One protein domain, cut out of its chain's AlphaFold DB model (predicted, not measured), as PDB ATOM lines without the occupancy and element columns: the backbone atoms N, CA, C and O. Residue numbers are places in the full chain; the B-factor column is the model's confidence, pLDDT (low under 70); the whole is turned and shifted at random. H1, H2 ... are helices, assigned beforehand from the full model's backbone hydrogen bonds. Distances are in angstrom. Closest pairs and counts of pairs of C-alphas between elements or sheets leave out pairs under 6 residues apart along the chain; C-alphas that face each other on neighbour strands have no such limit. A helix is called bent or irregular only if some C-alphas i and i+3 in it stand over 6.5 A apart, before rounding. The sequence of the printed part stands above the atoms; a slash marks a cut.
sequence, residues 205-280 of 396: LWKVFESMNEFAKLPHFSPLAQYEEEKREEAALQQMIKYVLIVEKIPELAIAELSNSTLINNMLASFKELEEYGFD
ATOM      1  N   LEU A 205      -3.698 -44.296 -32.800       90.81
ATOM      2  CA  LEU A 205      -4.456 -43.756 -31.659       90.81
ATOM      3  C   LEU A 205      -4.259 -42.244 -31.470       90.81
ATOM      4  O   LEU A 205      -5.172 -41.568 -31.006       90.81
ATOM      5  N   TRP A 206      -3.119 -41.688 -31.895       92.94
ATOM      6  CA  TRP A 206      -2.884 -40.242 -31.843       92.94
ATOM      7  C   TRP A 206      -3.936 -39.439 -32.607       92.94
ATOM      8  O   TRP A 206      -4.333 -38.387 -32.127       92.94
ATOM      9  N   LYS A 207      -4.460 -39.964 -33.723       90.25
ATOM     10  CA  LYS A 207      -5.525 -39.305 -34.500       90.25
ATOM     11  C   LYS A 207      -6.835 -39.190 -33.716       90.25
ATOM     12  O   LYS A 207      -7.591 -38.255 -33.944       90.25
ATOM     13  N   VAL A 208      -7.097 -40.129 -32.801       91.69
ATOM     14  CA  VAL A 208      -8.275 -40.101 -31.923       91.69
ATOM     15  C   VAL A 208      -8.092 -39.010 -30.870       91.69
ATOM     16  O   VAL A 208      -8.923 -38.111 -30.783       91.69
ATOM     17  N   PHE A 209      -6.968 -39.015 -30.146       90.31
ATOM     18  CA  PHE A 209      -6.692 -37.994 -29.130       90.31
ATOM     19  C   PHE A 209      -6.572 -36.583 -29.722       90.31
ATOM     20  O   PHE A 209      -7.121 -35.647 -29.164       90.31
ATOM     21  N   GLU A 210      -5.942 -36.410 -30.884       88.75
ATOM     22  CA  GLU A 210      -5.846 -35.108 -31.565       88.75
ATOM     23  C   GLU A 210      -7.198 -34.576 -32.072       88.75
ATOM     24  O   GLU A 210      -7.314 -33.381 -32.335       88.75
ATOM     25  N   SER A 211      -8.220 -35.435 -32.192       88.56
ATOM     26  CA  SER A 211      -9.594 -35.027 -32.523       88.56
ATOM     27  C   SER A 211     -10.443 -34.640 -31.302       88.56
ATOM     28  O   SER A 211     -11.494 -34.023 -31.467       88.56
ATOM     29  N   MET A 212      -9.993 -34.967 -30.086       87.56
ATOM     30  CA  MET A 212     -10.662 -34.604 -28.833       87.56
ATOM     31  C   MET A 212     -10.337 -33.154 -28.451       87.56
ATOM     32  O   MET A 212      -9.178 -32.730 -28.449       87.56
ATOM     33  N   ASN A 213     -11.363 -32.381 -28.091       81.69
ATOM     34  CA  ASN A 213     -11.236 -30.956 -27.769       81.69
ATOM     35  C   ASN A 213     -10.379 -30.718 -26.506       81.69
ATOM     36  O   ASN A 213      -9.675 -29.715 -26.390       81.69
ATOM     37  N   GLU A 214     -10.376 -31.692 -25.601       79.31
ATOM     38  CA  GLU A 214      -9.582 -31.776 -24.373       79.31
ATOM     39  C   GLU A 214      -8.067 -31.748 -24.650       79.31
ATOM     40  O   GLU A 214      -7.287 -31.350 -23.785       79.31
ATOM     41  N   PHE A 215      -7.644 -32.134 -25.860       84.25
ATOM     42  CA  PHE A 215      -6.241 -32.220 -26.273       84.25
ATOM     43  C   PHE A 215      -5.858 -31.238 -27.387       84.25
ATOM     44  O   PHE A 215      -4.798 -31.384 -28.000       84.25
ATOM     45  N   ALA A 216      -6.637 -30.160 -27.568       80.19
ATOM     46  CA  ALA A 216      -6.291 -29.022 -28.433       80.19
ATOM     47  C   ALA A 216      -4.876 -28.456 -28.167       80.19
ATOM     48  O   ALA A 216      -4.245 -27.864 -29.046       80.19
ATOM     49  N   LYS A 217      -4.344 -28.679 -26.957       84.06
ATOM     50  CA  LYS A 217      -2.917 -28.601 -26.646       84.06
ATOM     51  C   LYS A 217      -2.468 -29.920 -26.012       84.06
ATOM     52  O   LYS A 217      -2.900 -30.255 -24.913       84.06
ATOM     53  N   LEU A 218      -1.554 -30.628 -26.672       87.06
ATOM     54  CA  LEU A 218      -0.980 -31.861 -26.130       87.06
ATOM     55  C   LEU A 218      -0.123 -31.595 -24.871       87.06
ATOM     56  O   LEU A 218       0.570 -30.569 -24.817       87.06
ATOM     57  N   PRO A 219      -0.114 -32.524 -23.894       91.50
ATOM     58  CA  PRO A 219       0.831 -32.511 -22.776       91.50
ATOM     59  C   PRO A 219       2.290 -32.531 -23.254       91.50
ATOM     60  O   PRO A 219       2.592 -32.972 -24.365       91.50
ATOM     61  N   HIS A 220       3.223 -32.058 -22.421       92.19
ATOM     62  CA  HIS A 220       4.639 -31.983 -22.807       92.19
ATOM     63  C   HIS A 220       5.376 -33.326 -22.686       92.19
ATOM     64  O   HIS A 220       6.406 -33.509 -23.332       92.19
ATOM     65  N   PHE A 221       4.876 -34.249 -21.854       93.88
ATOM     66  CA  PHE A 221       5.428 -35.588 -21.608       93.88
ATOM     67  C   PHE A 221       6.929 -35.634 -21.263       93.88
ATOM     68  O   PHE A 221       7.559 -36.683 -21.373       93.88
ATOM     69  N   SER A 222       7.524 -34.524 -20.821       91.56
ATOM     70  CA  SER A 222       8.975 -34.407 -20.592       91.56
ATOM     71  C   SER A 222       9.589 -35.468 -19.665       91.56
ATOM     72  O   SER A 222      10.704 -35.888 -19.974       91.56
ATOM     73  N   PRO A 223       8.908 -35.976 -18.610       92.94
ATOM     74  CA  PRO A 223       9.435 -37.096 -17.825       92.94
ATOM     75  C   PRO A 223       9.707 -38.359 -18.654       92.94
ATOM     76  O   PRO A 223      10.554 -39.163 -18.278       92.94
ATOM     77  N   LEU A 224       9.060 -38.534 -19.815       93.56
ATOM     78  CA  LEU A 224       9.279 -39.701 -20.671       93.56
ATOM     79  C   LEU A 224      10.667 -39.740 -21.327       93.56
ATOM     80  O   LEU A 224      11.084 -40.800 -21.789       93.56
ATOM     81  N   ALA A 225      11.426 -38.640 -21.321       89.81
ATOM     82  CA  ALA A 225      12.801 -38.629 -21.825       89.81
ATOM     83  C   ALA A 225      13.729 -39.627 -21.095       89.81
ATOM     84  O   ALA A 225      14.724 -40.056 -21.677       89.81
ATOM     85  N   GLN A 226      13.390 -40.032 -19.862       87.75
ATOM     86  CA  GLN A 226      14.157 -41.008 -19.073       87.75
ATOM     87  C   GLN A 226      13.988 -42.472 -19.529       87.75
ATOM     88  O   GLN A 226      14.763 -43.325 -19.107       87.75
ATOM     89  N   TYR A 227      12.983 -42.779 -20.357       89.06
ATOM     90  CA  TYR A 227      12.735 -44.136 -20.857       89.06
ATOM     91  C   TYR A 227      13.449 -44.375 -22.196       89.06
ATOM     92  O   TYR A 227      13.789 -43.433 -22.922       89.06
ATOM     93  N   GLU A 228      13.635 -45.649 -22.539       89.25
ATOM     94  CA  GLU A 228      14.071 -46.103 -23.865       89.25
ATOM     95  C   GLU A 228      13.138 -45.570 -24.960       89.25
ATOM     96  O   GLU A 228      11.917 -45.585 -24.796       89.25
ATOM     97  N   GLU A 229      13.704 -45.108 -26.078       85.31
ATOM     98  CA  GLU A 229      12.974 -44.387 -27.133       85.31
ATOM     99  C   GLU A 229      11.769 -45.167 -27.682       85.31
ATOM    100  O   GLU A 229      10.693 -44.592 -27.847       85.31
ATOM    101  N   GLU A 230      11.916 -46.484 -27.848       85.44
ATOM    102  CA  GLU A 230      10.871 -47.408 -28.312       85.44
ATOM    103  C   GLU A 230       9.644 -47.462 -27.380       85.44
ATOM    104  O   GLU A 230       8.521 -47.641 -27.842       85.44
ATOM    105  N   LYS A 231       9.834 -47.251 -26.068       90.38
ATOM    106  CA  LYS A 231       8.786 -47.358 -25.032       90.38
ATOM    107  C   LYS A 231       8.109 -46.025 -24.705       90.38
ATOM    108  O   LYS A 231       7.071 -45.996 -24.042       90.38
ATOM    109  N   ARG A 232       8.675 -44.896 -25.151       94.31
ATOM    110  CA  ARG A 232       8.150 -43.554 -24.831       94.31
ATOM    111  C   ARG A 232       6.771 -43.298 -25.428       94.31
ATOM    112  O   ARG A 232       5.939 -42.681 -24.771       94.31
ATOM    113  N   GLU A 233       6.530 -43.759 -26.654       94.00
ATOM    114  CA  GLU A 233       5.227 -43.593 -27.305       94.00
ATOM    115  C   GLU A 233       4.131 -44.375 -26.563       94.00
ATOM    116  O   GLU A 233       3.068 -43.821 -26.280       94.00
ATOM    117  N   GLU A 234       4.408 -45.627 -26.187       93.62
ATOM    118  CA  GLU A 234       3.500 -46.476 -25.404       93.62
ATOM    119  C   GLU A 234       3.156 -45.832 -24.054       93.62
ATOM    120  O   GLU A 234       1.980 -45.660 -23.725       93.62
ATOM    121  N   ALA A 235       4.170 -45.381 -23.309       93.69
ATOM    122  CA  ALA A 235       3.974 -44.712 -22.027       93.69
ATOM    123  C   ALA A 235       3.158 -43.411 -22.158       93.69
ATOM    124  O   ALA A 235       2.325 -43.114 -21.299       93.69
ATOM    125  N   ALA A 236       3.340 -42.644 -23.240       94.62
ATOM    126  CA  ALA A 236       2.551 -41.441 -23.501       94.62
ATOM    127  C   ALA A 236       1.080 -41.769 -23.797       94.62
ATOM    128  O   ALA A 236       0.186 -41.143 -23.224       94.62
ATOM    129  N   LEU A 237       0.823 -42.785 -24.631       94.44
ATOM    130  CA  LEU A 237      -0.525 -43.289 -24.907       94.44
ATOM    131  C   LEU A 237      -1.206 -43.793 -23.627       94.44
ATOM    132  O   LEU A 237      -2.376 -43.491 -23.403       94.44
ATOM    133  N   GLN A 238      -0.476 -44.479 -22.742       94.12
ATOM    134  CA  GLN A 238      -1.005 -44.923 -21.451       94.12
ATOM    135  C   GLN A 238      -1.457 -43.743 -20.570       94.12
ATOM    136  O   GLN A 238      -2.530 -43.814 -19.970       94.12
ATOM    137  N   GLN A 239      -0.694 -42.641 -20.513       94.19
ATOM    138  CA  GLN A 239      -1.127 -41.442 -19.779       94.19
ATOM    139  C   GLN A 239      -2.320 -40.742 -20.452       94.19
ATOM    140  O   GLN A 239      -3.203 -40.256 -19.749       94.19
ATOM    141  N   MET A 240      -2.391 -40.722 -21.792       94.38
ATOM    142  CA  MET A 240      -3.545 -40.179 -22.532       94.38
ATOM    143  C   MET A 240      -4.828 -40.943 -22.178       94.38
ATOM    144  O   MET A 240      -5.809 -40.336 -21.751       94.38
ATOM    145  N   ILE A 241      -4.781 -42.279 -22.260       93.25
ATOM    146  CA  ILE A 241      -5.885 -43.175 -21.885       93.25
ATOM    147  C   ILE A 241      -6.274 -42.961 -20.416       93.25
ATOM    148  O   ILE A 241      -7.451 -42.804 -20.107       93.25
ATOM    149  N   LYS A 242      -5.293 -42.901 -19.504       92.75
ATOM    150  CA  LYS A 242      -5.533 -42.675 -18.071       92.75
ATOM    151  C   LYS A 242      -6.246 -41.349 -17.799       92.75
ATOM    152  O   LYS A 242      -7.152 -41.331 -16.973       92.75
ATOM    153  N   TYR A 243      -5.859 -40.261 -18.468       92.81
ATOM    154  CA  TYR A 243      -6.560 -38.983 -18.331       92.81
ATOM    155  C   TYR A 243      -8.016 -39.112 -18.785       92.81
ATOM    156  O   TYR A 243      -8.903 -38.819 -17.990       92.81
ATOM    157  N   VAL A 244      -8.263 -39.611 -20.004       91.44
ATOM    158  CA  VAL A 244      -9.624 -39.765 -20.554       91.44
ATOM    159  C   VAL A 244     -10.507 -40.580 -19.605       91.44
ATOM    160  O   VAL A 244     -11.526 -40.074 -19.149       91.44
ATOM    161  N   LEU A 245     -10.047 -41.761 -19.176       90.06
ATOM    162  CA  LEU A 245     -10.788 -42.631 -18.254       90.06
ATOM    163  C   LEU A 245     -11.107 -41.979 -16.897       90.06
ATOM    164  O   LEU A 245     -12.125 -42.304 -16.290       90.06
ATOM    165  N   ILE A 246     -10.250 -41.092 -16.379       88.81
ATOM    166  CA  ILE A 246     -10.534 -40.381 -15.123       88.81
ATOM    167  C   ILE A 246     -11.529 -39.238 -15.367       88.81
ATOM    168  O   ILE A 246     -12.420 -39.034 -14.545       88.81
ATOM    169  N   VAL A 247     -11.390 -38.496 -16.470       89.12
ATOM    170  CA  VAL A 247     -12.257 -37.349 -16.783       89.12
ATOM    171  C   VAL A 247     -13.673 -37.791 -17.150       89.12
ATOM    172  O   VAL A 247     -14.619 -37.218 -16.618       89.12
ATOM    173  N   GLU A 248     -13.825 -38.828 -17.976       89.56
ATOM    174  CA  GLU A 248     -15.125 -39.410 -18.347       89.56
ATOM    175  C   GLU A 248     -15.844 -40.022 -17.139       89.56
ATOM    176  O   GLU A 248     -17.051 -39.859 -16.988       89.56
ATOM    177  N   LYS A 249     -15.100 -40.641 -16.214       87.06
ATOM    178  CA  LYS A 249     -15.681 -41.251 -15.014       87.06
ATOM    179  C   LYS A 249     -16.298 -40.239 -14.046       87.06
ATOM    180  O   LYS A 249     -17.254 -40.575 -13.358       87.06
ATOM    181  N   ILE A 250     -15.765 -39.020 -13.935       87.38
ATOM    182  CA  ILE A 250     -16.245 -38.032 -12.948       87.38
ATOM    183  C   ILE A 250     -17.745 -37.692 -13.089       87.38
ATOM    184  O   ILE A 250     -18.428 -37.750 -12.065       87.38
ATOM    185  N   PRO A 251     -18.289 -37.361 -14.279       85.94
ATOM    186  CA  PRO A 251     -19.723 -37.116 -14.456       85.94
ATOM    187  C   PRO A 251     -20.603 -38.375 -14.356       85.94
ATOM    188  O   PRO A 251     -21.802 -38.235 -14.131       85.94
ATOM    189  N   GLU A 252     -20.045 -39.583 -14.499       88.25
ATOM    190  CA  GLU A 252     -20.790 -40.846 -14.343       88.25
ATOM    191  C   GLU A 252     -21.031 -41.234 -12.872       88.25
ATOM    192  O   GLU A 252     -21.923 -42.033 -12.582       88.25
ATOM    193  N   LEU A 253     -20.254 -40.683 -11.934       88.81
ATOM    194  CA  LEU A 253     -20.360 -41.010 -10.509       88.81
ATOM    195  C   LEU A 253     -21.659 -40.490  -9.895       88.81
ATOM    196  O   LEU A 253     -22.012 -39.312 -10.005       88.81
ATOM    197  N   ALA A 254     -22.318 -41.340  -9.114       88.19
ATOM    198  CA  ALA A 254     -23.473 -40.926  -8.339       88.19
ATOM    199  C   ALA A 254     -23.080 -39.907  -7.253       88.19
ATOM    200  O   ALA A 254     -22.013 -39.982  -6.640       88.19
ATOM    201  N   ILE A 255     -24.007 -39.009  -6.895       84.75
ATOM    202  CA  ILE A 255     -23.835 -38.019  -5.808       84.75
ATOM    203  C   ILE A 255     -23.428 -38.686  -4.474       84.75
ATOM    204  O   ILE A 255     -22.747 -38.080  -3.642       84.75
ATOM    205  N   ALA A 256     -23.830 -39.942  -4.256       86.19
ATOM    206  CA  ALA A 256     -23.431 -40.741  -3.099       86.19
ATOM    207  C   ALA A 256     -21.940 -41.133  -3.128       86.19
ATOM    208  O   ALA A 256     -21.268 -41.049  -2.102       86.19
ATOM    209  N   GLU A 257     -21.407 -41.500  -4.293       89.19
ATOM    210  CA  GLU A 257     -19.986 -41.808  -4.492       89.19
ATOM    211  C   GLU A 257     -19.142 -40.534  -4.419       89.19
ATOM    212  O   GLU A 257     -18.117 -40.501  -3.744       89.19
ATOM    213  N   LEU A 258     -19.628 -39.441  -5.007       88.06
ATOM    214  CA  LEU A 258     -19.014 -38.115  -4.922       88.06
ATOM    215  C   LEU A 258     -19.139 -37.478  -3.519       88.06
ATOM    216  O   LEU A 258     -18.505 -36.467  -3.225       88.06
ATOM    217  N   SER A 259     -19.909 -38.090  -2.609       88.06
ATOM    218  CA  SER A 259     -19.884 -37.768  -1.174       88.06
ATOM    219  C   SER A 259     -18.744 -38.483  -0.416       88.06
ATOM    220  O   SER A 259     -18.561 -38.240   0.777       88.06
ATOM    221  N   ASN A 260     -17.980 -39.370  -1.068       90.88
ATOM    222  CA  ASN A 260     -16.881 -40.124  -0.463       90.88
ATOM    223  C   ASN A 260     -15.534 -39.398  -0.639       90.88
ATOM    224  O   ASN A 260     -14.907 -39.447  -1.700       90.88
ATOM    225  N   SER A 261     -15.043 -38.777   0.435       92.06
ATOM    226  CA  SER A 261     -13.767 -38.049   0.429       92.06
ATOM    227  C   SER A 261     -12.560 -38.909   0.036       92.06
ATOM    228  O   SER A 261     -11.622 -38.392  -0.565       92.06
ATOM    229  N   THR A 262     -12.560 -40.214   0.331       93.12
ATOM    230  CA  THR A 262     -11.463 -41.122  -0.052       93.12
ATOM    231  C   THR A 262     -11.403 -41.309  -1.565       93.12
ATOM    232  O   THR A 262     -10.318 -41.277  -2.142       93.12
ATOM    233  N   LEU A 263     -12.560 -41.437  -2.227       92.94
ATOM    234  CA  LEU A 263     -12.633 -41.544  -3.686       92.94
ATOM    235  C   LEU A 263     -12.086 -40.277  -4.359       92.94
ATOM    236  O   LEU A 263     -11.239 -40.373  -5.248       92.94
ATOM    237  N   ILE A 264     -12.504 -39.098  -3.882       93.56
ATOM    238  CA  ILE A 264     -12.024 -37.814  -4.410       93.56
ATOM    239  C   ILE A 264     -10.512 -37.651  -4.188       93.56
ATOM    240  O   ILE A 264      -9.795 -37.262  -5.110       93.56
ATOM    241  N   ASN A 265      -9.997 -37.993  -3.003       94.25
ATOM    242  CA  ASN A 265      -8.562 -37.919  -2.716       94.25
ATOM    243  C   ASN A 265      -7.732 -38.831  -3.639       94.25
ATOM    244  O   ASN A 265      -6.670 -38.418  -4.105       94.25
ATOM    245  N   ASN A 266      -8.230 -40.026  -3.976       92.19
ATOM    246  CA  ASN A 266      -7.564 -40.930  -4.921       92.19
ATOM    247  C   ASN A 266      -7.533 -40.357  -6.355       92.19
ATOM    248  O   ASN A 266      -6.532 -40.504  -7.062       92.19
ATOM    249  N   MET A 267      -8.590 -39.654  -6.781       92.19
ATOM    250  CA  MET A 267      -8.617 -38.943  -8.069       92.19
ATOM    251  C   MET A 267      -7.647 -37.758  -8.076       92.19
ATOM    252  O   MET A 267      -6.877 -37.602  -9.019       92.19
ATOM    253  N   LEU A 268      -7.617 -36.963  -7.001       94.12
ATOM    254  CA  LEU A 268      -6.672 -35.851  -6.847       94.12
ATOM    255  C   LEU A 268      -5.208 -36.322  -6.864       94.12
ATOM    256  O   LEU A 268      -4.371 -35.667  -7.484       94.12
ATOM    257  N   ALA A 269      -4.903 -37.470  -6.248       93.25
ATOM    258  CA  ALA A 269      -3.589 -38.106  -6.345       93.25
ATOM    259  C   ALA A 269      -3.260 -38.526  -7.790       93.25
ATOM    260  O   ALA A 269      -2.195 -38.185  -8.302       93.25
ATOM    261  N   SER A 270      -4.207 -39.165  -8.487       91.69
ATOM    262  CA  SER A 270      -4.039 -39.573  -9.892       91.69
ATOM    263  C   SER A 270      -3.820 -38.377 -10.832       91.69
ATOM    264  O   SER A 270      -3.037 -38.463 -11.778       91.69
ATOM    265  N   PHE A 271      -4.467 -37.239 -10.558       93.56
ATOM    266  CA  PHE A 271      -4.253 -36.002 -11.310       93.56
ATOM    267  C   PHE A 271      -2.903 -35.345 -11.034       93.56
ATOM    268  O   PHE A 271      -2.364 -34.719 -11.939       93.56
ATOM    269  N   LYS A 272      -2.334 -35.494  -9.830       92.69
ATOM    270  CA  LYS A 272      -0.980 -35.003  -9.539       92.69
ATOM    271  C   LYS A 272       0.058 -35.691 -10.433       92.69
ATOM    272  O   LYS A 272       0.917 -35.022 -10.988       92.69
ATOM    273  N   GLU A 273      -0.062 -37.003 -10.624       91.31
ATOM    274  CA  GLU A 273       0.816 -37.752 -11.534       91.31
ATOM    275  C   GLU A 273       0.679 -37.258 -12.985       91.31
ATOM    276  O   GLU A 273       1.676 -37.074 -13.672       91.31
ATOM    277  N   LEU A 274      -0.546 -36.989 -13.453       93.56
ATOM    278  CA  LEU A 274      -0.795 -36.462 -14.804       93.56
ATOM    279  C   LEU A 274      -0.280 -35.019 -14.988       93.56
ATOM    280  O   LEU A 274       0.205 -34.667 -16.062       93.56
ATOM    281  N   GLU A 275      -0.321 -34.190 -13.946       94.25
ATOM    282  CA  GLU A 275       0.228 -32.826 -13.950       94.25
ATOM    283  C   GLU A 275       1.739 -32.817 -14.251       94.25
ATOM    284  O   GLU A 275       2.206 -31.973 -15.013       94.25
ATOM    285  N   GLU A 276       2.492 -33.811 -13.758       92.94
ATOM    286  CA  GLU A 276       3.935 -33.974 -14.017       92.94
ATOM    287  C   GLU A 276       4.250 -34.298 -15.498       92.94
ATOM    288  O   GLU A 276       5.314 -33.933 -16.006       92.94
ATOM    289  N   TYR A 277       3.307 -34.908 -16.230       93.50
ATOM    290  CA  TYR A 277       3.391 -35.113 -17.686       93.50
ATOM    291  C   TYR A 277       2.848 -33.927 -18.509       93.50
ATOM    292  O   TYR A 277       2.964 -33.934 -19.739       93.50
ATOM    293  N   GLY A 278       2.289 -32.901 -17.860       92.50
ATOM    294  CA  GLY A 278       1.860 -31.659 -18.502       92.50
ATOM    295  C   GLY A 278       0.387 -31.561 -18.877       92.50
ATOM    296  O   GLY A 278       0.051 -30.757 -19.746       92.50
ATOM    297  N   PHE A 279      -0.477 -32.384 -18.283       94.00
ATOM    298  CA  PHE A 279      -1.922 -32.306 -18.493       94.00
ATOM    299  C   PHE A 279      -2.525 -31.119 -17.720       94.00
ATOM    300  O   PHE A 279      -2.201 -30.919 -16.547       94.00
ATOM    301  N   ASP A 280      -3.443 -30.361 -18.335       91.38
ATOM    302  CA  ASP A 280      -4.180 -29.293 -17.637       91.38
ATOM    303  C   ASP A 280      -5.329 -29.866 -16.796       91.38
ATOM    304  O   ASP A 280      -6.506 -29.840 -17.148       91.38
TER     305      ASP A 280
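What this domain is: This is residues 205 to 280 of the 396 residues of the protein "Duf724 domain-containing protein 7" of Nicotiana attenuata (UniProt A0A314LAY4). Picture a long helical hairpin, H3 and H4, with H4 folding back beside part of the longer H3; residues 251 to 257, at the turn, stick out at one end. The short helix H1 sits on the other side of H3 from H4, and a long link leads to the short H2, near the beginning of H3. The printed part has 76 residues with four named helices, H1 to H4, and no named strand: it is all helix. It is only just loose, close to compact, with a radius of gyration of the C-alphas of 14.0 A, and its elongated outline spans 43 by 26 by 17 A.

How they stand to each other: Begin at H1, residues 205 to 209: it only just touches H3, residues 229 to 252, with 3 pairs of C-alphas within 8 A, the closest being Phe 209 and Met 240 at 7.6 A. Next comes H2, residues 222 to 226, which touches residues 232 to 236 of H3; the closest C-alphas, of Leu 224 and Arg 232, are 5.8 A apart. H4, residues 261 to 276, touches H3 with residues 267 to 274 alone, closest at the C-alphas of Gln 239 and Leu 274, 7.0 A apart. This hairpin runs opposite ways at a shallow tilt of 33 degrees, only just short of steep. H1 and H4 are apart. Every O i to N i+4 pair is within hydrogen-bond range in H1 and H4, against 16 of 20 in H3 and 0 of 1 in H2, where 2 of 2 O i to N i+3 pairs are.

Where its parts are: Find C-alpha 205 at (-4.456, -43.756, -31.659), where H1 begins. H3 runs 36.3 A from C-alpha 229 at (12.974, -44.387, -27.133) and is only just irregular, with C-alphas 230 and 233 6.9 A apart. H4 runs 23.2 A to C-alpha 276 at (3.935, -33.974, -14.017).

The domain as a whole: The C-alphas farthest apart, of Glu 229 and Ala 256, are 43.8 A apart. The printed part has no cut; the link from H1 to H2 is long, with 12 residues. Mean pLDDT of the printed part is 90.5, and no printed residue is under 70.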